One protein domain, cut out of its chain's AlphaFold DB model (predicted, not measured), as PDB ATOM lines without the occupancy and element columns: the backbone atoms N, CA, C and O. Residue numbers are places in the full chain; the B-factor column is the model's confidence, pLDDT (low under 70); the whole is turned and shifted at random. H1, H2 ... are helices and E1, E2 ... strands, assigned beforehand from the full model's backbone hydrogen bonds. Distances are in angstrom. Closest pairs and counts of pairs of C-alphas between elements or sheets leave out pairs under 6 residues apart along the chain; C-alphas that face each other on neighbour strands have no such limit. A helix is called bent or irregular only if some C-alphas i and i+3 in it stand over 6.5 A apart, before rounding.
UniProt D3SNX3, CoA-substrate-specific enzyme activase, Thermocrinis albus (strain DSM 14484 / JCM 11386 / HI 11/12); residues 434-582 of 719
ATOM      1  N   ILE A 434     -35.744  46.784 -23.087       97.56
ATOM      2  CA  ILE A 434     -36.226  47.771 -22.132       97.56
ATOM      3  C   ILE A 434     -37.757  47.756 -22.154       97.56
ATOM      4  O   ILE A 434     -38.368  48.038 -23.183       97.56
ATOM      5  N   CYS A 435     -38.371  47.422 -21.022       96.81
ATOM      6  CA  CYS A 435     -39.816  47.370 -20.827       96.81
ATOM      7  C   CYS A 435     -40.269  48.549 -19.961       96.81
ATOM      8  O   CYS A 435     -39.996  48.592 -18.761       96.81
ATOM      9  N   ASP A 436     -40.943  49.511 -20.585       94.56
ATOM     10  CA  ASP A 436     -41.585  50.649 -19.938       94.56
ATOM     11  C   ASP A 436     -43.080  50.379 -19.742       94.56
ATOM     12  O   ASP A 436     -43.824  50.237 -20.712       94.56
ATOM     13  N   VAL A 437     -43.527  50.311 -18.488       93.38
ATOM     14  CA  VAL A 437     -44.951  50.186 -18.147       93.38
ATOM     15  C   VAL A 437     -45.402  51.486 -17.490       93.38
ATOM     16  O   VAL A 437     -45.235  51.708 -16.282       93.38
ATOM     17  N   GLY A 438     -45.969  52.361 -18.316       88.44
ATOM     18  CA  GLY A 438     -46.482  53.665 -17.926       88.44
ATOM     19  C   GLY A 438     -47.868  53.598 -17.284       88.44
ATOM     20  O   GLY A 438     -48.387  52.536 -16.936       88.44
ATOM     21  N   GLY A 439     -48.482  54.774 -17.128       81.25
ATOM     22  CA  GLY A 439     -49.848  54.893 -16.623       81.25
ATOM     23  C   GLY A 439     -50.880  54.361 -17.612       81.25
ATOM     24  O   GLY A 439     -51.731  53.581 -17.219       81.25
ATOM     25  N   VAL A 440     -50.794  54.732 -18.892       78.62
ATOM     26  CA  VAL A 440     -51.794  54.349 -19.915       78.62
ATOM     27  C   VAL A 440     -51.227  53.499 -21.047       78.62
ATOM     28  O   VAL A 440     -51.988  52.973 -21.854       78.62
ATOM     29  N   ASP A 441     -49.910  53.355 -21.115       83.44
ATOM     30  CA  ASP A 441     -49.239  52.689 -22.219       83.44
ATOM     31  C   ASP A 441     -48.153  51.728 -21.738       83.44
ATOM     32  O   ASP A 441     -47.668  51.785 -20.605       83.44
ATOM     33  N   VAL A 442     -47.827  50.800 -22.629       89.31
ATOM     34  CA  VAL A 442     -46.774  49.801 -22.473       89.31
ATOM     35  C   VAL A 442     -45.846  49.916 -23.671       89.31
ATOM     36  O   VAL A 442     -46.308  49.934 -24.819       89.31
ATOM     37  N   LYS A 443     -44.540  49.962 -23.412       91.44
ATOM     38  CA  LYS A 443     -43.499  50.023 -24.438       91.44
ATOM     39  C   LYS A 443     -42.470  48.944 -24.197       91.44
ATOM     40  O   LYS A 443     -41.891  48.855 -23.120       91.44
ATOM     41  N   ILE A 444     -42.190  48.165 -25.226       94.44
ATOM     42  CA  ILE A 444     -41.139  47.154 -25.201       94.44
ATOM     43  C   ILE A 444     -40.167  47.511 -26.310       94.44
ATOM     44  O   ILE A 444     -40.504  47.415 -27.486       94.44
ATOM     45  N   LEU A 445     -38.980  47.969 -25.935       93.94
ATOM     46  CA  LEU A 445     -37.904  48.321 -26.848       93.94
ATOM     47  C   LEU A 445     -36.964  47.123 -26.950       93.94
ATOM     48  O   LEU A 445     -36.454  46.660 -25.931       93.94
ATOM     49  N   ILE A 446     -36.737  46.635 -28.167       93.94
ATOM     50  CA  ILE A 446     -35.833  45.520 -28.454       93.94
ATOM     51  C   ILE A 446     -34.541  46.105 -29.009       93.94
ATOM     52  O   ILE A 446     -34.555  46.870 -29.980       93.94
ATOM     53  N   LEU A 447     -33.422  45.756 -28.385       90.94
ATOM     54  CA  LEU A 447     -32.129  46.368 -28.644       90.94
ATOM     55  C   LEU A 447     -31.133  45.343 -29.178       90.94
ATOM     56  O   LEU A 447     -31.116  44.182 -28.774       90.94
ATOM     57  N   ARG A 448     -30.281  45.780 -30.105       86.44
ATOM     58  CA  ARG A 448     -29.109  45.033 -30.575       86.44
ATOM     59  C   ARG A 448     -27.950  46.003 -30.725       86.44
ATOM     60  O   ARG A 448     -28.123  47.080 -31.298       86.44
ATOM     61  N   ASN A 449     -26.781  45.628 -30.212       82.25
ATOM     62  CA  ASN A 449     -25.563  46.445 -30.264       82.25
ATOM     63  C   ASN A 449     -25.804  47.887 -29.770       82.25
ATOM     64  O   ASN A 449     -25.446  48.860 -30.435       82.25
ATOM     65  N   GLY A 450     -26.502  48.029 -28.638       78.31
ATOM     66  CA  GLY A 450     -26.788  49.324 -28.015       78.31
ATOM     67  C   GLY A 450     -27.729  50.242 -28.810       78.31
ATOM     68  O   GLY A 450     -27.781  51.439 -28.526       78.31
ATOM     69  N   SER A 451     -28.457  49.721 -29.802       80.06
ATOM     70  CA  SER A 451     -29.423  50.474 -30.613       80.06
ATOM     71  C   SER A 451     -30.787  49.791 -30.614       80.06
ATOM     72  O   SER A 451     -30.862  48.564 -30.660       80.06
ATOM     73  N   VAL A 452     -31.867  50.573 -30.609       85.81
ATOM     74  CA  VAL A 452     -33.231  50.042 -30.750       85.81
ATOM     75  C   VAL A 452     -33.423  49.551 -32.184       85.81
ATOM     76  O   VAL A 452     -33.263  50.320 -33.135       85.81
ATOM     77  N   VAL A 453     -33.733  48.265 -32.343       85.31
ATOM     78  CA  VAL A 453     -33.963  47.633 -33.654       85.31
ATOM     79  C   VAL A 453     -35.434  47.362 -33.934       85.31
ATOM     80  O   VAL A 453     -35.826  47.338 -35.096       85.31
ATOM     81  N   ASP A 454     -36.235  47.180 -32.888       86.25
ATOM     82  CA  ASP A 454     -37.682  46.998 -32.968       86.25
ATOM     83  C   ASP A 454     -38.326  47.543 -31.684       86.25
ATOM     84  O   ASP A 454     -37.663  47.683 -30.650       86.25
ATOM     85  N   PHE A 455     -39.612  47.871 -31.739       88.19
ATOM     86  CA  PHE A 455     -40.378  48.245 -30.560       88.19
ATOM     87  C   PHE A 455     -41.844  47.829 -30.671       88.19
ATOM     88  O   PHE A 455     -42.449  47.829 -31.744       88.19
ATOM     89  N   ARG A 456     -42.446  47.515 -29.525       88.44
ATOM     90  CA  ARG A 456     -43.886  47.296 -29.368       88.44
ATOM     91  C   ARG A 456     -44.444  48.422 -28.520       88.44
ATOM     92  O   ARG A 456     -43.897  48.715 -27.462       88.44
ATOM     93  N   LEU A 457     -45.510  49.053 -28.998       83.12
ATOM     94  CA  LEU A 457     -46.202  50.130 -28.303       83.12
ATOM     95  C   LEU A 457     -47.683  49.779 -28.234       83.12
ATOM     96  O   LEU A 457     -48.314  49.567 -29.268       83.12
ATOM     97  N   ASN A 458     -48.239  49.773 -27.030       79.81
ATOM     98  CA  ASN A 458     -49.678  49.707 -26.832       79.81
ATOM     99  C   ASN A 458     -50.120  50.903 -25.994       79.81
ATOM    100  O   ASN A 458     -49.805  50.973 -24.812       79.81
ATOM    101  N   SER A 459     -50.838  51.831 -26.624       66.44
ATOM    102  CA  SER A 459     -51.436  53.015 -25.993       66.44
ATOM    103  C   SER A 459     -52.967  52.959 -25.935       66.44
ATOM    104  O   SER A 459     -53.599  53.892 -25.450       66.44
ATOM    105  N   GLN A 460     -53.577  51.885 -26.451       60.22
ATOM    106  CA  GLN A 460     -55.032  51.768 -26.593       60.22
ATOM    107  C   GLN A 460     -55.662  50.832 -25.555       60.22
ATOM    108  O   GLN A 460     -56.855  50.948 -25.281       60.22
ATOM    109  N   CYS A 461     -54.898  49.899 -24.971       64.38
ATOM    110  CA  CYS A 461     -55.433  48.919 -24.028       64.38
ATOM    111  C   CYS A 461     -54.990  49.169 -22.582       64.38
ATOM    112  O   CYS A 461     -53.801  49.243 -22.283       64.38
ATOM    113  N   SER A 462     -55.968  49.223 -21.670       63.12
ATOM    114  CA  SER A 462     -55.735  49.534 -20.257       63.12
ATOM    115  C   SER A 462     -55.228  48.363 -19.405       63.12
ATOM    116  O   SER A 462     -54.696  48.594 -18.331       63.12
ATOM    117  N   SER A 463     -55.394  47.107 -19.818       63.88
ATOM    118  CA  SER A 463     -55.223  45.950 -18.917       63.88
ATOM    119  C   SER A 463     -53.790  45.653 -18.468       63.88
ATOM    120  O   SER A 463     -53.598  44.900 -17.514       63.88
ATOM    121  N   GLY A 464     -52.789  46.197 -19.162       66.19
ATOM    122  CA  GLY A 464     -51.368  45.967 -18.886       66.19
ATOM    123  C   GLY A 464     -50.628  47.159 -18.283       66.19
ATOM    124  O   GLY A 464     -49.404  47.122 -18.246       66.19
ATOM    125  N   ASN A 465     -51.326  48.220 -17.864       80.81
ATOM    126  CA  ASN A 465     -50.707  49.474 -17.427       80.81
ATOM    127  C   ASN A 465     -51.087  49.877 -15.992       80.81
ATOM    128  O   ASN A 465     -51.972  49.290 -15.362       80.81
ATOM    129  N   GLY A 466     -50.397  50.892 -15.469       85.31
ATOM    130  CA  GLY A 466     -50.551  51.338 -14.087       85.31
ATOM    131  C   GLY A 466     -51.915  51.948 -13.765       85.31
ATOM    132  O   GLY A 466     -52.398  51.766 -12.652       85.31
ATOM    133  N   ALA A 467     -52.577  52.620 -14.715       81.19
ATOM    134  CA  ALA A 467     -53.867  53.275 -14.480       81.19
ATOM    135  C   ALA A 467     -54.981  52.269 -14.179       81.19
ATOM    136  O   ALA A 467     -55.899  52.571 -13.416       81.19
ATOM    137  N   PHE A 468     -54.905  51.062 -14.745       83.50
ATOM    138  CA  PHE A 468     -55.846  50.000 -14.406       83.50
ATOM    139  C   PHE A 468     -55.686  49.541 -12.960       83.50
ATOM    140  O   PHE A 468     -56.664  49.524 -12.213       83.50
ATOM    141  N   LEU A 469     -54.454  49.221 -12.551       87.50
ATOM    142  CA  LEU A 469     -54.163  48.789 -11.185       87.50
ATOM    143  C   LEU A 469     -54.496  49.893 -10.171       87.50
ATOM    144  O   LEU A 469     -55.127  49.614  -9.155       87.50
ATOM    145  N   GLN A 470     -54.153  51.146 -10.488       86.12
ATOM    146  CA  GLN A 470     -54.515  52.317  -9.694       86.12
ATOM    147  C   GLN A 470     -56.038  52.453  -9.559       86.12
ATOM    148  O   GLN A 470     -56.541  52.586  -8.449       86.12
ATOM    149  N   GLY A 471     -56.790  52.358 -10.661       81.81
ATOM    150  CA  GLY A 471     -58.249  52.466 -10.628       81.81
ATOM    151  C   GLY A 471     -58.923  51.367  -9.796       81.81
ATOM    152  O   GLY A 471     -59.937  51.622  -9.147       81.81
ATOM    153  N   VAL A 472     -58.358  50.154  -9.780       86.88
ATOM    154  CA  VAL A 472     -58.834  49.066  -8.909       86.88
ATOM    155  C   VAL A 472     -58.469  49.325  -7.445       86.88
ATOM    156  O   VAL A 472     -59.327  49.166  -6.581       86.88
ATOM    157  N   ALA A 473     -57.243  49.770  -7.160       89.12
ATOM    158  CA  ALA A 473     -56.818  50.125  -5.806       89.12
ATOM    159  C   ALA A 473     -57.692  51.242  -5.211       89.12
ATOM    160  O   ALA A 473     -58.219  51.086  -4.113       89.12
ATOM    161  N   GLU A 474     -57.964  52.303  -5.976       84.31
ATOM    162  CA  GLU A 474     -58.886  53.378  -5.587       84.31
ATOM    163  C   GLU A 474     -60.306  52.859  -5.327       84.31
ATOM    164  O   GLU A 474     -60.945  53.258  -4.355       84.31
ATOM    165  N   ARG A 475     -60.813  51.941  -6.168       80.31
ATOM    166  CA  ARG A 475     -62.123  51.301  -5.955       80.31
ATOM    167  C   ARG A 475     -62.169  50.530  -4.633       80.31
ATOM    168  O   ARG A 475     -63.227  50.476  -4.010       80.31
ATOM    169  N   PHE A 476     -61.049  49.948  -4.218       85.69
ATOM    170  CA  PHE A 476     -60.903  49.255  -2.938       85.69
ATOM    171  C   PHE A 476     -60.466  50.174  -1.791       85.69
ATOM    172  O   PHE A 476     -60.293  49.686  -0.681       85.69
ATOM    173  N   GLN A 477     -60.326  51.482  -2.039       86.75
ATOM    174  CA  GLN A 477     -59.855  52.472  -1.066       86.75
ATOM    175  C   GLN A 477     -58.466  52.139  -0.499       86.75
ATOM    176  O   GLN A 477     -58.173  52.400   0.663       86.75
ATOM    177  N   ILE A 478     -57.603  51.559  -1.334       90.12
ATOM    178  CA  ILE A 478     -56.219  51.232  -0.995       90.12
ATOM    179  C   ILE A 478     -55.313  52.321  -1.586       90.12
ATOM    180  O   ILE A 478     -55.331  52.508  -2.809       90.12
ATOM    181  N   PRO A 479     -54.519  53.032  -0.761       90.62
ATOM    182  CA  PRO A 479     -53.509  53.969  -1.248       90.62
ATOM    183  C   PRO A 479     -52.531  53.287  -2.206       90.62
ATOM    184  O   PRO A 479     -52.164  52.126  -2.010       90.62
ATOM    185  N   LEU A 480     -52.087  53.997  -3.245       87.00
ATOM    186  CA  LEU A 480     -51.242  53.418  -4.296       87.00
ATOM    187  C   LEU A 480     -49.915  52.878  -3.735       87.00
ATOM    188  O   LEU A 480     -49.392  51.872  -4.218       87.00
ATOM    189  N   GLU A 481     -49.407  53.524  -2.690       88.81
ATOM    190  CA  GLU A 481     -48.187  53.182  -1.963       88.81
ATOM    191  C   GLU A 481     -48.318  51.854  -1.203       88.81
ATOM    192  O   GLU A 481     -47.333  51.133  -1.065       88.81
ATOM    193  N   GLU A 482     -49.530  51.486  -0.773       94.69
ATOM    194  CA  GLU A 482     -49.800  50.248  -0.032       94.69
ATOM    195  C   GLU A 482     -50.059  49.039  -0.942       94.69
ATOM    196  O   GLU A 482     -50.062  47.901  -0.473       94.69
ATOM    197  N   VAL A 483     -50.285  49.242  -2.248       94.81
ATOM    198  CA  VAL A 483     -50.708  48.161  -3.158       94.81
ATOM    199  C   VAL A 483     -49.717  46.996  -3.164       94.81
ATOM    200  O   VAL A 483     -50.143  45.842  -3.191       94.81
ATOM    201  N   ALA A 484     -48.410  47.277  -3.137       95.94
ATOM    202  CA  ALA A 484     -47.388  46.234  -3.134       95.94
ATOM    203  C   ALA A 484     -47.452  45.385  -1.853       95.94
ATOM    204  O   ALA A 484     -47.520  44.159  -1.935       95.94
ATOM    205  N   ASP A 485     -47.503  46.029  -0.687       95.56
ATOM    206  CA  ASP A 485     -47.528  45.353   0.614       95.56
ATOM    207  C   ASP A 485     -48.813  44.536   0.797       95.56
ATOM    208  O   ASP A 485     -48.768  43.375   1.213       95.56
ATOM    209  N   ARG A 486     -49.960  45.096   0.388       95.75
ATOM    210  CA  ARG A 486     -51.244  44.382   0.356       95.75
ATOM    211  C   ARG A 486     -51.144  43.155  -0.547       95.75
ATOM    212  O   ARG A 486     -51.444  42.052  -0.101       95.75
ATOM    213  N   ALA A 487     -50.653  43.307  -1.774       96.56
ATOM    214  CA  ALA A 487     -50.514  42.189  -2.703       96.56
ATOM    215  C   ALA A 487     -49.567  41.087  -2.179       96.56
ATOM    216  O   ALA A 487     -49.848  39.904  -2.365       96.56
ATOM    217  N   PHE A 488     -48.479  41.437  -1.486       97.00
ATOM    218  CA  PHE A 488     -47.587  40.451  -0.863       97.00
ATOM    219  C   PHE A 488     -48.199  39.748   0.355       97.00
ATOM    220  O   PHE A 488     -47.794  38.630   0.670       97.00
ATOM    221  N   SER A 489     -49.183  40.359   1.021       94.69
ATOM    222  CA  SER A 489     -49.899  39.732   2.141       94.69
ATOM    223  C   SER A 489     -50.864  38.615   1.706       94.69
ATOM    224  O   SER A 489     -51.257  37.779   2.525       94.69
ATOM    225  N   ALA A 490     -51.226  38.569   0.417       92.44
ATOM    226  CA  ALA A 490     -52.143  37.579  -0.127       92.44
ATOM    227  C   ALA A 490     -51.520  36.172  -0.132       92.44
ATOM    228  O   ALA A 490     -50.508  35.911  -0.784       92.44
ATOM    229  N   LYS A 491     -52.168  35.231   0.565       86.31
ATOM    230  CA  LYS A 491     -51.738  33.821   0.622       86.31
ATOM    231  C   LYS A 491     -52.150  33.028  -0.615       86.31
ATOM    232  O   LYS A 491     -51.477  32.067  -0.984       86.31
ATOM    233  N   ALA A 492     -53.246  33.441  -1.243       88.69
ATOM    234  CA  ALA A 492     -53.760  32.878  -2.475       88.69
ATOM    235  C   ALA A 492     -54.184  34.004  -3.419       88.69
ATOM    236  O   ALA A 492     -54.537  35.097  -2.974       88.69
ATOM    237  N   VAL A 493     -54.157  33.727  -4.721       91.56
ATOM    238  CA  VAL A 493     -54.597  34.674  -5.750       91.56
ATOM    239  C   VAL A 493     -55.654  34.043  -6.659       91.56
ATOM    240  O   VAL A 493     -55.524  32.863  -7.017       91.56
ATOM    241  N   PRO A 494     -56.680  34.809  -7.075       91.56
ATOM    242  CA  PRO A 494     -57.599  34.373  -8.109       91.56
ATOM    243  C   PRO A 494     -56.878  34.291  -9.457       91.56
ATOM    244  O   PRO A 494     -55.927  35.025  -9.736       91.56
ATOM    245  N   SER A 495     -57.356  33.400 -10.324       86.62
ATOM    246  CA  SER A 495     -56.848  33.308 -11.689       86.62
ATOM    247  C   SER A 495     -57.595  34.285 -12.590       86.62
ATOM    248  O   SER A 495     -58.777  34.088 -12.857       86.62
ATOM    249  N   PHE A 496     -56.882  35.281 -13.109       90.19
ATOM    250  CA  PHE A 496     -57.373  36.165 -14.162       90.19
ATOM    251  C   PHE A 496     -56.860  35.719 -15.531       90.19
ATOM    252  O   PHE A 496     -55.721  35.261 -15.668       90.19
ATOM    253  N   SER A 497     -57.689  35.883 -16.559       86.50
ATOM    254  CA  SER A 497     -57.254  35.711 -17.950       86.50
ATOM    255  C   SER A 497     -56.604  36.991 -18.470       86.50
ATOM    256  O   SER A 497     -57.059  38.091 -18.160       86.50
ATOM    257  N   MET A 498     -55.564  36.867 -19.299       86.56
ATOM    258  CA  MET A 498     -55.053  38.025 -20.041       86.56
ATOM    259  C   MET A 498     -56.115  38.529 -21.026       86.56
ATOM    260  O   MET A 498     -56.886  37.735 -21.567       86.56
ATOM    261  N   GLY A 499     -56.151  39.831 -21.298       84.12
ATOM    262  CA  GLY A 499     -57.098  40.385 -22.262       84.12
ATOM    263  C   GLY A 499     -57.518  41.812 -21.956       84.12
ATOM    264  O   GLY A 499     -56.794  42.558 -21.310       84.12
ATOM    265  N   CYS A 500     -58.689  42.211 -22.448       82.56
ATOM    266  CA  CYS A 500     -59.205  43.572 -22.305       82.56
ATOM    267  C   CYS A 500     -59.458  43.947 -20.833       82.56
ATOM    268  O   CYS A 500     -60.036  43.166 -20.077       82.56
ATOM    269  N   GLY A 501     -59.119  45.187 -20.458       77.69
ATOM    270  CA  GLY A 501     -59.349  45.716 -19.106       77.69
ATOM    271  C   GLY A 501     -60.821  45.685 -18.687       77.69
ATOM    272  O   GLY A 501     -61.120  45.492 -17.517       77.69
ATOM    273  N   VAL A 502     -61.743  45.785 -19.648       74.38
ATOM    274  CA  VAL A 502     -63.185  45.682 -19.386       74.38
ATOM    275  C   VAL A 502     -63.576  44.264 -18.959       74.38
ATOM    276  O   VAL A 502     -64.297  44.098 -17.982       74.38
ATOM    277  N   PHE A 503     -63.050  43.228 -19.623       78.31
ATOM    278  CA  PHE A 503     -63.301  41.846 -19.203       78.31
ATOM    279  C   PHE A 503     -62.634  41.535 -17.866       78.31
ATOM    280  O   PHE A 503     -63.230  40.844 -17.047       78.31
ATOM    281  N   LEU A 504     -61.446  42.093 -17.608       85.25
ATOM    282  CA  LEU A 504     -60.812  41.997 -16.294       85.25
ATOM    283  C   LEU A 504     -61.649  42.671 -15.201       85.25
ATOM    284  O   LEU A 504     -61.734  42.128 -14.110       85.25
ATOM    285  N   GLN A 505     -62.313  43.800 -15.469       79.56
ATOM    286  CA  GLN A 505     -63.248  44.408 -14.511       79.56
ATOM    287  C   GLN A 505     -64.439  43.501 -14.212       79.56
ATOM    288  O   GLN A 505     -64.782  43.312 -13.044       79.56
ATOM    289  N   SER A 506     -65.038  42.903 -15.242       78.25
ATOM    290  CA  SER A 506     -66.109  41.922 -15.056       78.25
ATOM    291  C   SER A 506     -65.625  40.704 -14.264       78.25
ATOM    292  O   SER A 506     -66.333  40.224 -13.379       78.25
ATOM    293  N   ASP A 507     -64.408  40.227 -14.535       85.25
ATOM    294  CA  ASP A 507     -63.810  39.110 -13.807       85.25
ATOM    295  C   ASP A 507     -63.525  39.489 -12.347       85.25
ATOM    296  O   ASP A 507     -63.876  38.729 -11.455       85.25
ATOM    297  N   ILE A 508     -63.026  40.700 -12.060       87.00
ATOM    298  CA  ILE A 508     -62.868  41.211 -10.685       87.00
ATOM    299  C   ILE A 508     -64.193  41.115  -9.927       87.00
ATOM    300  O   ILE A 508     -64.214  40.591  -8.817       87.00
ATOM    301  N   VAL A 509     -65.303  41.555 -10.528       80.12
ATOM    302  CA  VAL A 509     -66.633  41.443  -9.906       80.12
ATOM    303  C   VAL A 509     -67.000  39.981  -9.654       80.12
ATOM    304  O   VAL A 509     -67.499  39.651  -8.580       80.12
ATOM    305  N   ASN A 510     -66.716  39.080 -10.595       82.19
ATOM    306  CA  ASN A 510     -66.944  37.651 -10.391       82.19
ATOM    307  C   ASN A 510     -66.085  37.085  -9.248       82.19
ATOM    308  O   ASN A 510     -66.599  36.326  -8.428       82.19
ATOM    309  N   GLN A 511     -64.815  37.481  -9.137       85.94
ATOM    310  CA  GLN A 511     -63.955  37.066  -8.029       85.94
ATOM    311  C   GLN A 511     -64.458  37.629  -6.688       85.94
ATOM    312  O   GLN A 511     -64.507  36.902  -5.698       85.94
ATOM    313  N   GLN A 512     -64.946  38.871  -6.653       81.75
ATOM    314  CA  GLN A 512     -65.593  39.433  -5.460       81.75
ATOM    315  C   GLN A 512     -66.831  38.625  -5.049       81.75
ATOM    316  O   GLN A 512     -67.017  38.347  -3.868       81.75
ATOM    317  N   ARG A 513     -67.659  38.182  -6.008       75.38
ATOM    318  CA  ARG A 513     -68.817  37.308  -5.724       75.38
ATOM    319  C   ARG A 513     -68.406  35.959  -5.136       75.38
ATOM    320  O   ARG A 513     -69.138  35.409  -4.322       75.38
ATOM    321  N   LYS A 514     -67.234  35.445  -5.516       78.38
ATOM    322  CA  LYS A 514     -66.633  34.242  -4.918       78.38
ATOM    323  C   LYS A 514     -65.984  34.500  -3.548       78.38
ATOM    324  O   LYS A 514     -65.456  33.572  -2.944       78.38
ATOM    325  N   GLY A 515     -66.012  35.738  -3.056       78.06
ATOM    326  CA  GLY A 515     -65.476  36.134  -1.756       78.06
ATOM    327  C   GLY A 515     -63.996  36.517  -1.765       78.06
ATOM    328  O   GLY A 515     -63.427  36.681  -0.691       78.06
ATOM    329  N   TRP A 516     -63.335  36.646  -2.923       85.75
ATOM    330  CA  TRP A 516     -61.939  37.106  -2.983       85.75
ATOM    331  C   TRP A 516     -61.795  38.525  -2.421       85.75
ATOM    332  O   TRP A 516     -62.539  39.433  -2.801       85.75
ATOM    333  N   LYS A 517     -60.823  38.706  -1.522       87.94
ATOM    334  CA  LYS A 517     -60.536  39.981  -0.859       87.94
ATOM    335  C   LYS A 517     -59.767  40.920  -1.782       87.94
ATOM    336  O   LYS A 517     -59.160  40.495  -2.768       87.94
ATOM    337  N   ALA A 518     -59.770  42.205  -1.441       90.75
ATOM    338  CA  ALA A 518     -59.107  43.247  -2.216       90.75
ATOM    339  C   ALA A 518     -57.611  42.958  -2.434       90.75
ATOM    340  O   ALA A 518     -57.131  43.039  -3.564       90.75
ATOM    341  N   GLU A 519     -56.885  42.560  -1.386       93.19
ATOM    342  CA  GLU A 519     -55.461  42.220  -1.444       93.19
ATOM    343  C   GLU A 519     -55.170  41.005  -2.340       93.19
ATOM    344  O   GLU A 519     -54.206  41.017  -3.107       93.19
ATOM    345  N   GLU A 520     -56.041  39.993  -2.310       93.44
ATOM    346  CA  GLU A 520     -55.927  38.787  -3.138       93.44
ATOM    347  C   GLU A 520     -56.185  39.114  -4.613       93.44
ATOM    348  O   GLU A 520     -55.443  38.681  -5.494       93.44
ATOM    349  N   ILE A 521     -57.200  39.940  -4.890       94.06
ATOM    350  CA  ILE A 521     -57.503  40.431  -6.238       94.06
ATOM    351  C   ILE A 521     -56.338  41.263  -6.776       94.06
ATOM    352  O   ILE A 521     -55.901  41.019  -7.899       94.06
ATOM    353  N   LEU A 522     -55.803  42.210  -5.997       95.06
ATOM    354  CA  LEU A 522     -54.656  43.029  -6.406       95.06
ATOM    355  C   LEU A 522     -53.431  42.164  -6.720       95.06
ATOM    356  O   LEU A 522     -52.777  42.377  -7.739       95.06
ATOM    357  N   ALA A 523     -53.158  41.144  -5.905       95.50
ATOM    358  CA  ALA A 523     -52.097  40.179  -6.171       95.50
ATOM    359  C   ALA A 523     -52.334  39.392  -7.473       95.50
ATOM    360  O   ALA A 523     -51.414  39.245  -8.280       95.50
ATOM    361  N   GLY A 524     -53.572  38.956  -7.736       94.94
ATOM    362  CA  GLY A 524     -53.951  38.326  -9.006       94.94
ATOM    363  C   GLY A 524     -53.781  39.257 -10.213       94.94
ATOM    364  O   GLY A 524     -53.310  38.826 -11.269       94.94
ATOM    365  N   LEU A 525     -54.098  40.546 -10.061       94.69
ATOM    366  CA  LEU A 525     -53.897  41.556 -11.103       94.69
ATOM    367  C   LEU A 525     -52.411  41.817 -11.379       94.69
ATOM    368  O   LEU A 525     -52.014  41.911 -12.541       94.69
ATOM    369  N   CYS A 526     -51.571  41.859 -10.341       95.38
ATOM    370  CA  CYS A 526     -50.118  41.888 -10.507       95.38
ATOM    371  C   CYS A 526     -49.628  40.641 -11.260       95.38
ATOM    372  O   CYS A 526     -48.819  40.768 -12.174       95.38
ATOM    373  N   ALA A 527     -50.150  39.454 -10.939       94.69
ATOM    374  CA  ALA A 527     -49.752  38.194 -11.572       94.69
ATOM    375  C   ALA A 527     -50.156  38.080 -13.056       94.69
ATOM    376  O   ALA A 527     -49.438  37.452 -13.836       94.69
ATOM    377  N   VAL A 528     -51.283  38.676 -13.472       93.88
ATOM    378  CA  VAL A 528     -51.720  38.680 -14.885       93.88
ATOM    379  C   VAL A 528     -51.089  39.815 -15.703       93.88
ATOM    380  O   VAL A 528     -51.021  39.722 -16.930       93.88
ATOM    381  N   LEU A 529     -50.575  40.866 -15.055       93.81
ATOM    382  CA  LEU A 529     -49.982  42.023 -15.733       93.81
ATOM    383  C   LEU A 529     -48.864  41.644 -16.725       93.81
ATOM    384  O   LEU A 529     -48.927  42.126 -17.856       93.81
ATOM    385  N   PRO A 530     -47.897  40.758 -16.411       94.56
ATOM    386  CA  PRO A 530     -46.881  40.335 -17.378       94.56
ATOM    387  C   PRO A 530     -47.467  39.686 -18.637       94.56
ATOM    388  O   PRO A 530     -46.960  39.915 -19.733       94.56
ATOM    389  N   LEU A 531     -48.563  38.927 -18.521       92.94
ATOM    390  CA  LEU A 531     -49.249  38.368 -19.692       92.94
ATOM    391  C   LEU A 531     -49.856  39.483 -20.551       92.94
ATOM    392  O   LEU A 531     -49.722  39.465 -21.775       92.94
ATOM    393  N   ASN A 532     -50.465  40.490 -19.917       91.81
ATOM    394  CA  ASN A 532     -50.993  41.647 -20.636       91.81
ATOM    395  C   ASN A 532     -49.882  42.485 -21.286       91.81
ATOM    396  O   ASN A 532     -50.081  42.994 -22.385       91.81
ATOM    397  N   VAL A 533     -48.712  42.599 -20.654       92.94
ATOM    398  CA  VAL A 533     -47.555  43.345 -21.170       92.94
ATOM    399  C   VAL A 533     -46.875  42.608 -22.323       92.94
ATOM    400  O   VAL A 533     -46.795  43.142 -23.425       92.94
ATOM    401  N   TRP A 534     -46.396  41.383 -22.107       93.31
ATOM    402  CA  TRP A 534     -45.544  40.685 -23.076       93.31
ATOM    403  C   TRP A 534     -46.339  39.991 -24.178       93.31
ATOM    404  O   TRP A 534     -45.972  40.071 -25.350       93.31
ATOM    405  N   VAL A 535     -47.444  39.335 -23.818       91.25
ATOM    406  CA  VAL A 535     -48.220  38.521 -24.761       91.25
ATOM    407  C   VAL A 535     -49.280  39.372 -25.447       91.25
ATOM    408  O   VAL A 535     -49.258  39.496 -26.666       91.25
ATOM    409  N   TYR A 536     -50.176  40.003 -24.688       88.06
ATOM    410  CA  TYR A 536     -51.305  40.731 -25.273       88.06
ATOM    411  C   TYR A 536     -50.881  42.051 -25.938       88.06
ATOM    412  O   TYR A 536     -51.188  42.283 -27.104       88.06
ATOM    413  N   ALA A 537     -50.159  42.916 -25.220       86.12
ATOM    414  CA  ALA A 537     -49.707  44.205 -25.741       86.12
ATOM    415  C   ALA A 537     -48.446  44.089 -26.605       86.12
ATOM    416  O   ALA A 537     -48.355  44.728 -27.651       86.12
ATOM    417  N   GLY A 538     -47.481  43.278 -26.173       88.19
ATOM    418  CA  GLY A 538     -46.228  43.068 -26.889       88.19
ATOM    419  C   GLY A 538     -46.366  42.191 -28.132       88.19
ATOM    420  O   GLY A 538     -45.558  42.323 -29.051       88.19
ATOM    421  N   ASN A 539     -47.366  41.305 -28.185       89.56
ATOM    422  CA  ASN A 539     -47.457  40.237 -29.184       89.56
ATOM    423  C   ASN A 539     -46.161  39.398 -29.263       89.56
ATOM    424  O   ASN A 539     -45.699  39.022 -30.341       89.56
ATOM    425  N   ILE A 540     -45.534  39.145 -28.106       90.31
ATOM    426  CA  ILE A 540     -44.279  38.396 -27.973       90.31
ATOM    427  C   ILE A 540     -44.592  37.025 -27.373       90.31
ATOM    428  O   ILE A 540     -44.625  36.841 -26.159       90.31
ATOM    429  N   ASN A 541     -44.807  36.040 -28.245       86.69
ATOM    430  CA  ASN A 541     -45.092  34.660 -27.832       86.69
ATOM    431  C   ASN A 541     -43.830  33.881 -27.421       86.69
ATOM    432  O   ASN A 541     -43.918  32.928 -26.651       86.69
ATOM    433  N   ASN A 542     -42.658  34.290 -27.917       91.31
ATOM    434  CA  ASN A 542     -41.368  33.702 -27.564       91.31
ATOM    435  C   ASN A 542     -40.434  34.777 -26.997       91.31
ATOM    436  O   ASN A 542     -39.734  35.467 -27.738       91.31
ATOM    437  N   LEU A 543     -40.427  34.909 -25.670       93.38
ATOM    438  CA  LEU A 543     -39.657  35.941 -24.978       93.38
ATOM    439  C   LEU A 543     -38.136  35.757 -25.121       93.38
ATOM    440  O   LEU A 543     -37.408  36.746 -25.131       93.38
ATOM    441  N   ALA A 544     -37.656  34.525 -25.327       92.88
ATOM    442  CA  ALA A 544     -36.230  34.242 -25.510       92.88
ATOM    443  C   ALA A 544     -35.642  34.904 -26.771       92.88
ATOM    444  O   ALA A 544     -34.447  35.181 -26.823       92.88
ATOM    445  N   GLN A 545     -36.468  35.209 -27.781       91.12
ATOM    446  CA  GLN A 545     -36.021  35.943 -28.974       91.12
ATOM    447  C   GLN A 545     -35.722  37.416 -28.687       91.12
ATOM    448  O   GLN A 545     -35.000  38.059 -29.452       91.12
ATOM    449  N   VAL A 546     -36.274  37.965 -27.605       91.06
ATOM    450  CA  VAL A 546     -36.036  39.356 -27.222       91.06
ATOM    451  C   VAL A 546     -34.611  39.510 -26.695       91.06
ATOM    452  O   VAL A 546     -33.908  40.414 -27.145       91.06
ATOM    453  N   GLY A 547     -34.156  38.589 -25.846       92.88
ATOM    454  CA  GLY A 547     -32.787  38.520 -25.338       92.88
ATOM    455  C   GLY A 547     -32.729  37.941 -23.928       92.88
ATOM    456  O   GLY A 547     -33.648  37.237 -23.509       92.88
ATOM    457  N   ARG A 548     -31.645  38.237 -23.207       95.62
ATOM    458  CA  ARG A 548     -31.397  37.759 -21.840       95.62
ATOM    459  C   ARG A 548     -31.390  38.885 -20.815       95.62
ATOM    460  O   ARG A 548     -31.806  38.646 -19.687       95.62
ATOM    461  N   LYS A 549     -30.975  40.100 -21.185       97.38
ATOM    462  CA  LYS A 549     -30.909  41.244 -20.266       97.38
ATOM    463  C   LYS A 549     -32.125  42.160 -20.407       97.38
ATOM    464  O   LYS A 549     -32.232  42.931 -21.364       97.38
ATOM    465  N   PHE A 550     -33.032  42.089 -19.435       98.19
ATOM    466  CA  PHE A 550     -34.293  42.832 -19.401       98.19
ATOM    467  C   PHE A 550     -34.233  43.969 -18.386       98.19
ATOM    468  O   PHE A 550     -33.977  43.741 -17.206       98.19
ATOM    469  N   ILE A 551     -34.525  45.191 -18.827       98.19
ATOM    470  CA  ILE A 551     -34.598  46.375 -17.969       98.19
ATOM    471  C   ILE A 551     -36.061  46.776 -17.794       98.19
ATOM    472  O   ILE A 551     -36.739  47.099 -18.768       98.19
ATOM    473  N   LEU A 552     -36.543  46.775 -16.556       97.94
ATOM    474  CA  LEU A 552     -37.879  47.233 -16.189       97.94
ATOM    475  C   LEU A 552     -37.834  48.717 -15.804       97.94
ATOM    476  O   LEU A 552     -37.014  49.127 -14.982       97.94
ATOM    477  N   GLN A 553     -38.712  49.533 -16.386       96.00
ATOM    478  CA  GLN A 553     -38.851  50.962 -16.086       96.00
ATOM    479  C   GLN A 553     -40.296  51.452 -16.271       96.00
ATOM    480  O   GLN A 553     -41.165  50.705 -16.704       96.00
ATOM    481  N   GLY A 554     -40.583  52.701 -15.936       92.56
ATOM    482  CA  GLY A 554     -41.937  53.249 -15.916       92.56
ATOM    483  C   GLY A 554     -42.525  53.280 -14.510       92.56
ATOM    484  O   GLY A 554     -42.117  52.531 -13.616       92.56
ATOM    485  N   GLY A 555     -43.498  54.170 -14.302       90.19
ATOM    486  CA  GLY A 555     -44.091  54.425 -12.984       90.19
ATOM    487  C   GLY A 555     -44.694  53.182 -12.326       90.19
ATOM    488  O   GLY A 555     -44.615  53.043 -11.109       90.19
ATOM    489  N   THR A 556     -45.214  52.239 -13.115       92.38
ATOM    490  CA  THR A 556     -45.829  51.005 -12.597       92.38
ATOM    491  C   THR A 556     -44.809  50.095 -11.912       92.38
ATOM    492  O   THR A 556     -45.137  49.430 -10.934       92.38
ATOM    493  N   HIS A 557     -43.542  50.118 -12.340       94.88
ATOM    494  CA  HIS A 557     -42.470  49.338 -11.713       94.88
ATOM    495  C   HIS A 557     -41.946  49.944 -10.399       94.88
ATOM    496  O   HIS A 557     -41.030  49.394  -9.795       94.88
ATOM    497  N   ARG A 558     -42.543  51.039  -9.901       91.88
ATOM    498  CA  ARG A 558     -42.403  51.429  -8.486       91.88
ATOM    499  C   ARG A 558     -43.121  50.457  -7.551       91.88
ATOM    500  O   ARG A 558     -42.734  50.325  -6.396       91.88
ATOM    501  N   ASN A 559     -44.143  49.763  -8.050       94.56
ATOM    502  CA  ASN A 559     -44.837  48.724  -7.311       94.56
ATOM    503  C   ASN A 559     -44.029  47.418  -7.364       94.56
ATOM    504  O   ASN A 559     -43.958  46.748  -8.397       94.56
ATOM    505  N   LEU A 560     -43.432  47.034  -6.236       96.56
ATOM    506  CA  LEU A 560     -42.576  45.851  -6.160       96.56
ATOM    507  C   LEU A 560     -43.327  44.524  -6.345       96.56
ATOM    508  O   LEU A 560     -42.711  43.554  -6.785       96.56
ATOM    509  N   ALA A 561     -44.641  44.469  -6.107       97.19
ATOM    510  CA  ALA A 561     -45.447  43.292  -6.436       97.19
ATOM    511  C   ALA A 561     -45.578  43.107  -7.960       97.19
ATOM    512  O   ALA A 561     -45.506  41.982  -8.456       97.19
ATOM    513  N   VAL A 562     -45.673  44.208  -8.717       96.81
ATOM    514  CA  VAL A 562     -45.609  44.172 -10.188       96.81
ATOM    515  C   VAL A 562     -44.222  43.737 -10.660       96.81
ATOM    516  O   VAL A 562     -44.119  42.888 -11.545       96.81
ATOM    517  N   VAL A 563     -43.153  44.263 -10.053       97.56
ATOM    518  CA  VAL A 563     -41.775  43.844 -10.371       97.56
ATOM    519  C   VAL A 563     -41.587  42.348 -10.104       97.56
ATOM    520  O   VAL A 563     -41.035  41.658 -10.957       97.56
ATOM    521  N   LYS A 564     -42.094  41.817  -8.982       97.75
ATOM    522  CA  LYS A 564     -42.029  40.379  -8.671       97.75
ATOM    523  C   LYS A 564     -42.695  39.547  -9.759       97.75
ATOM    524  O   LYS A 564     -42.068  38.635 -10.288       97.75
ATOM    525  N   ALA A 565     -43.922  39.904 -10.134       97.19
ATOM    526  CA  ALA A 565     -44.658  39.194 -11.173       97.19
ATOM    527  C   ALA A 565     -43.939  39.239 -12.533       97.19
ATOM    528  O   ALA A 565     -43.870  38.224 -13.224       97.19
ATOM    529  N   GLN A 566     -43.363  40.388 -12.906       97.56
ATOM    530  CA  GLN A 566     -42.561  40.523 -14.126       97.56
ATOM    531  C   GLN A 566     -41.328  39.617 -14.097       97.56
ATOM    532  O   GLN A 566     -41.087  38.880 -15.050       97.56
ATOM    533  N   VAL A 567     -40.572  39.636 -12.997       97.62
ATOM    534  CA  VAL A 567     -39.368  38.813 -12.817       97.62
ATOM    535  C   VAL A 567     -39.704  37.326 -12.905       97.62
ATOM    536  O   VAL A 567     -39.056  36.605 -13.662       97.62
ATOM    537  N   ASP A 568     -40.728  36.868 -12.185       96.56
ATOM    538  CA  ASP A 568     -41.173  35.471 -12.213       96.56
ATOM    539  C   ASP A 568     -41.625  35.051 -13.614       96.56
ATOM    540  O   ASP A 568     -41.262  33.980 -14.099       96.56
ATOM    541  N   PHE A 569     -42.390  35.905 -14.299       96.25
ATOM    542  CA  PHE A 569     -42.844  35.620 -15.654       96.25
ATOM    543  C   PHE A 569     -41.666  35.503 -16.625       96.25
ATOM    544  O   PHE A 569     -41.568  34.503 -17.337       96.25
ATOM    545  N   ILE A 570     -40.759  36.484 -16.633       97.75
ATOM    546  CA  ILE A 570     -39.605  36.509 -17.539       97.75
ATOM    547  C   ILE A 570     -38.712  35.292 -17.283       97.75
ATOM    548  O   ILE A 570     -38.424  34.548 -18.218       97.75
ATOM    549  N   THR A 571     -38.346  35.029 -16.027       96.69
ATOM    550  CA  THR A 571     -37.473  33.897 -15.668       96.69
ATOM    551  C   THR A 571     -38.130  32.536 -15.913       96.69
ATOM    552  O   THR A 571     -37.444  31.583 -16.268       96.69
ATOM    553  N   SER A 572     -39.463  32.430 -15.831       95.56
ATOM    554  CA  SER A 572     -40.173  31.194 -16.205       95.56
ATOM    555  C   SER A 572     -40.131  30.893 -17.710       95.56
ATOM    556  O   SER A 572     -40.299  29.745 -18.118       95.56
ATOM    557  N   ARG A 573     -39.934  31.921 -18.549       96.12
ATOM    558  CA  ARG A 573     -39.886  31.814 -20.018       96.12
ATOM    559  C   ARG A 573     -38.461  31.807 -20.564       96.12
ATOM    560  O   ARG A 573     -38.235  31.255 -21.637       96.12
ATOM    561  N   VAL A 574     -37.535  32.424 -19.841       96.62
ATOM    562  CA  VAL A 574     -36.116  32.559 -20.173       96.62
ATOM    563  C   VAL A 574     -35.323  32.256 -18.890       96.62
ATOM    564  O   VAL A 574     -35.081  33.169 -18.098       96.62
ATOM    565  N   PRO A 575     -34.979  30.980 -18.625       92.50
ATOM    566  CA  PRO A 575     -34.384  30.552 -17.349       92.50
ATOM    567  C   PRO A 575     -33.079  31.265 -16.963       92.50
ATOM    568  O   PRO A 575     -32.771  31.410 -15.785       92.50
ATOM    569  N   ASP A 576     -32.325  31.716 -17.960       94.06
ATOM    570  CA  ASP A 576     -31.049  32.426 -17.881       94.06
ATOM    571  C   ASP A 576     -31.196  33.952 -18.034       94.06
ATOM    572  O   ASP A 576     -30.219  34.649 -18.302       94.06
ATOM    573  N   ALA A 577     -32.410  34.491 -17.875       97.00
ATOM    574  CA  ALA A 577     -32.646  35.928 -17.944       97.00
ATOM    575  C   ALA A 577     -32.074  36.687 -16.741       97.00
ATOM    576  O   ALA A 577     -32.288  36.341 -15.576       97.00
ATOM    577  N   GLU A 578     -31.458  37.823 -17.039       96.94
ATOM    578  CA  GLU A 578     -31.077  38.836 -16.073       96.94
ATOM    579  C   GLU A 578     -32.093  39.979 -16.114       96.94
ATOM    580  O   GLU A 578     -32.183  40.727 -17.090       96.94
ATOM    581  N   VAL A 579     -32.873  40.119 -15.043       97.94
ATOM    582  CA  VAL A 579     -33.889  41.170 -14.925       97.94
ATOM    583  C   VAL A 579     -33.394  42.248 -13.970       97.94
ATOM    584  O   VAL A 579     -33.113  41.975 -12.803       97.94
ATOM    585  N   TYR A 580     -33.310  43.480 -14.465       97.50
ATOM    586  CA  TYR A 580     -32.877  44.656 -13.719       97.50
ATOM    587  C   TYR A 580     -34.011  45.672 -13.627       97.50
ATOM    588  O   TYR A 580     -34.772  45.867 -14.574       97.50
ATOM    589  N   LEU A 581     -34.101  46.357 -12.491       97.38
ATOM    590  CA  LEU A 581     -34.980  47.506 -12.316       97.38
ATOM    591  C   LEU A 581     -34.173  48.785 -12.556       97.38
ATOM    592  O   LEU A 581     -33.095  48.954 -11.987       97.38
ATOM    593  N   HIS A 582     -34.680  49.682 -13.403       96.69
ATOM    594  CA  HIS A 582     -34.041  50.973 -13.642       96.69
ATOM    595  C   HIS A 582     -33.967  51.788 -12.337       96.69
ATOM    596  O   HIS A 582     -34.961  51.809 -11.611       96.69
TER     597      HIS A 582
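AT A GLANCE: This is residues 434 to 582 of the 719 residues of the protein "CoA-substrate-specific enzyme activase" of Thermocrinis albus (strain DSM 14484 / JCM 11386 / HI 11/12) (UniProt D3SNX3). A twisted five-stranded sheet forms one end of an elongated model, with helix H6 and arm H4b of bent helix H4 over one face, making two layers. At the other end H1 and arm H4a lie side by side, H2 crosses H4a, and H3 is near by; H4 runs from this group onto the sheet. The printed part has 149 residues, with six named helices and five named strands in the order E1 E2 E3 H1 H2 H3 H4 E4 H5 H6 E5. The sheet, E3 E2 E1 E4 E5, is mixed, and so is the class, helices and strands. The whole is compact, with a radius of gyration of the C-alphas of 14.9 A, and spans 49 by 28 by 24 A.

HOW THE PARTS SIT: E1, residues 434 to 437, E2, 442 to 448, and E3, 451 to 458, form a meander of two hairpins, each strand the antiparallel neighbour of the one before. N 436 and O 443 are within hydrogen-bond range at 2.8 A, N 444 and O 456 at 2.9 A. E4, residues 549 to 553, is parallel to E1, with N 435 and O 551 at 2.8 A, and to E5, residues 578 to 581, with N 550 and O 578 at 2.8 A. E4, H5 of residues 555 to 558, H6 of residues 560 to 573, and E5 form a strand-helix-strand unit, two parallel neighbour strands with helices between, its crossover right-handed. H6 is over E4 at a height over the sheet of 9.3 A. H4, residues 518 to 537, assigned as one helix by its hydrogen bonds, is bent: C-alphas 527 and 530 are 6.8 A apart, and arms H4a, 518 to 527, and H4b, 530 to 537, stand at a steep tilt of 61 degrees. H4b is on the same face as H6, across the strands, at 89 degrees to E2 on the local plane. H2, residues 480 to 489, irregular with C-alphas 481 and 484 7.1 A apart, touches H4a; their closest C-alphas, of Ala 487 and Ala 523, are 4.3 A apart. H1, residues 466 to 475, touches H4a at a shallow tilt of 12 degrees, closest at the C-alphas of Leu 469 and Leu 525, 7.2 A. H3, residues 501 to 513, is close but not clearly touching H4a, the closest C-alphas, of Ile 508 and Ile 521, 7.0 A apart. Every O i to N i+4 pair is within hydrogen-bond range in H1, H3, H4a and H6, 4 of 6 in H2 and 2 of 4 in H4b; H5 is too short.

IN THESE COORDINATES: E1 begins at C-alpha 434, (-36.226, 47.771, -22.132). E2 is 20.0 A long, E3 20.6 A, H3 18.4 A and H6 19.9 A. E5 ends at C-alpha 581, (-34.980, 47.506, -12.316).

THE WHOLE: The C-alphas farthest apart, of Asn 449 and Arg 513, are 50.6 A apart. The printed part has no cut; links H2 to H3 and H4 to E4 are long, 11 residues each. Residues 459 to 464 have pLDDT under 70.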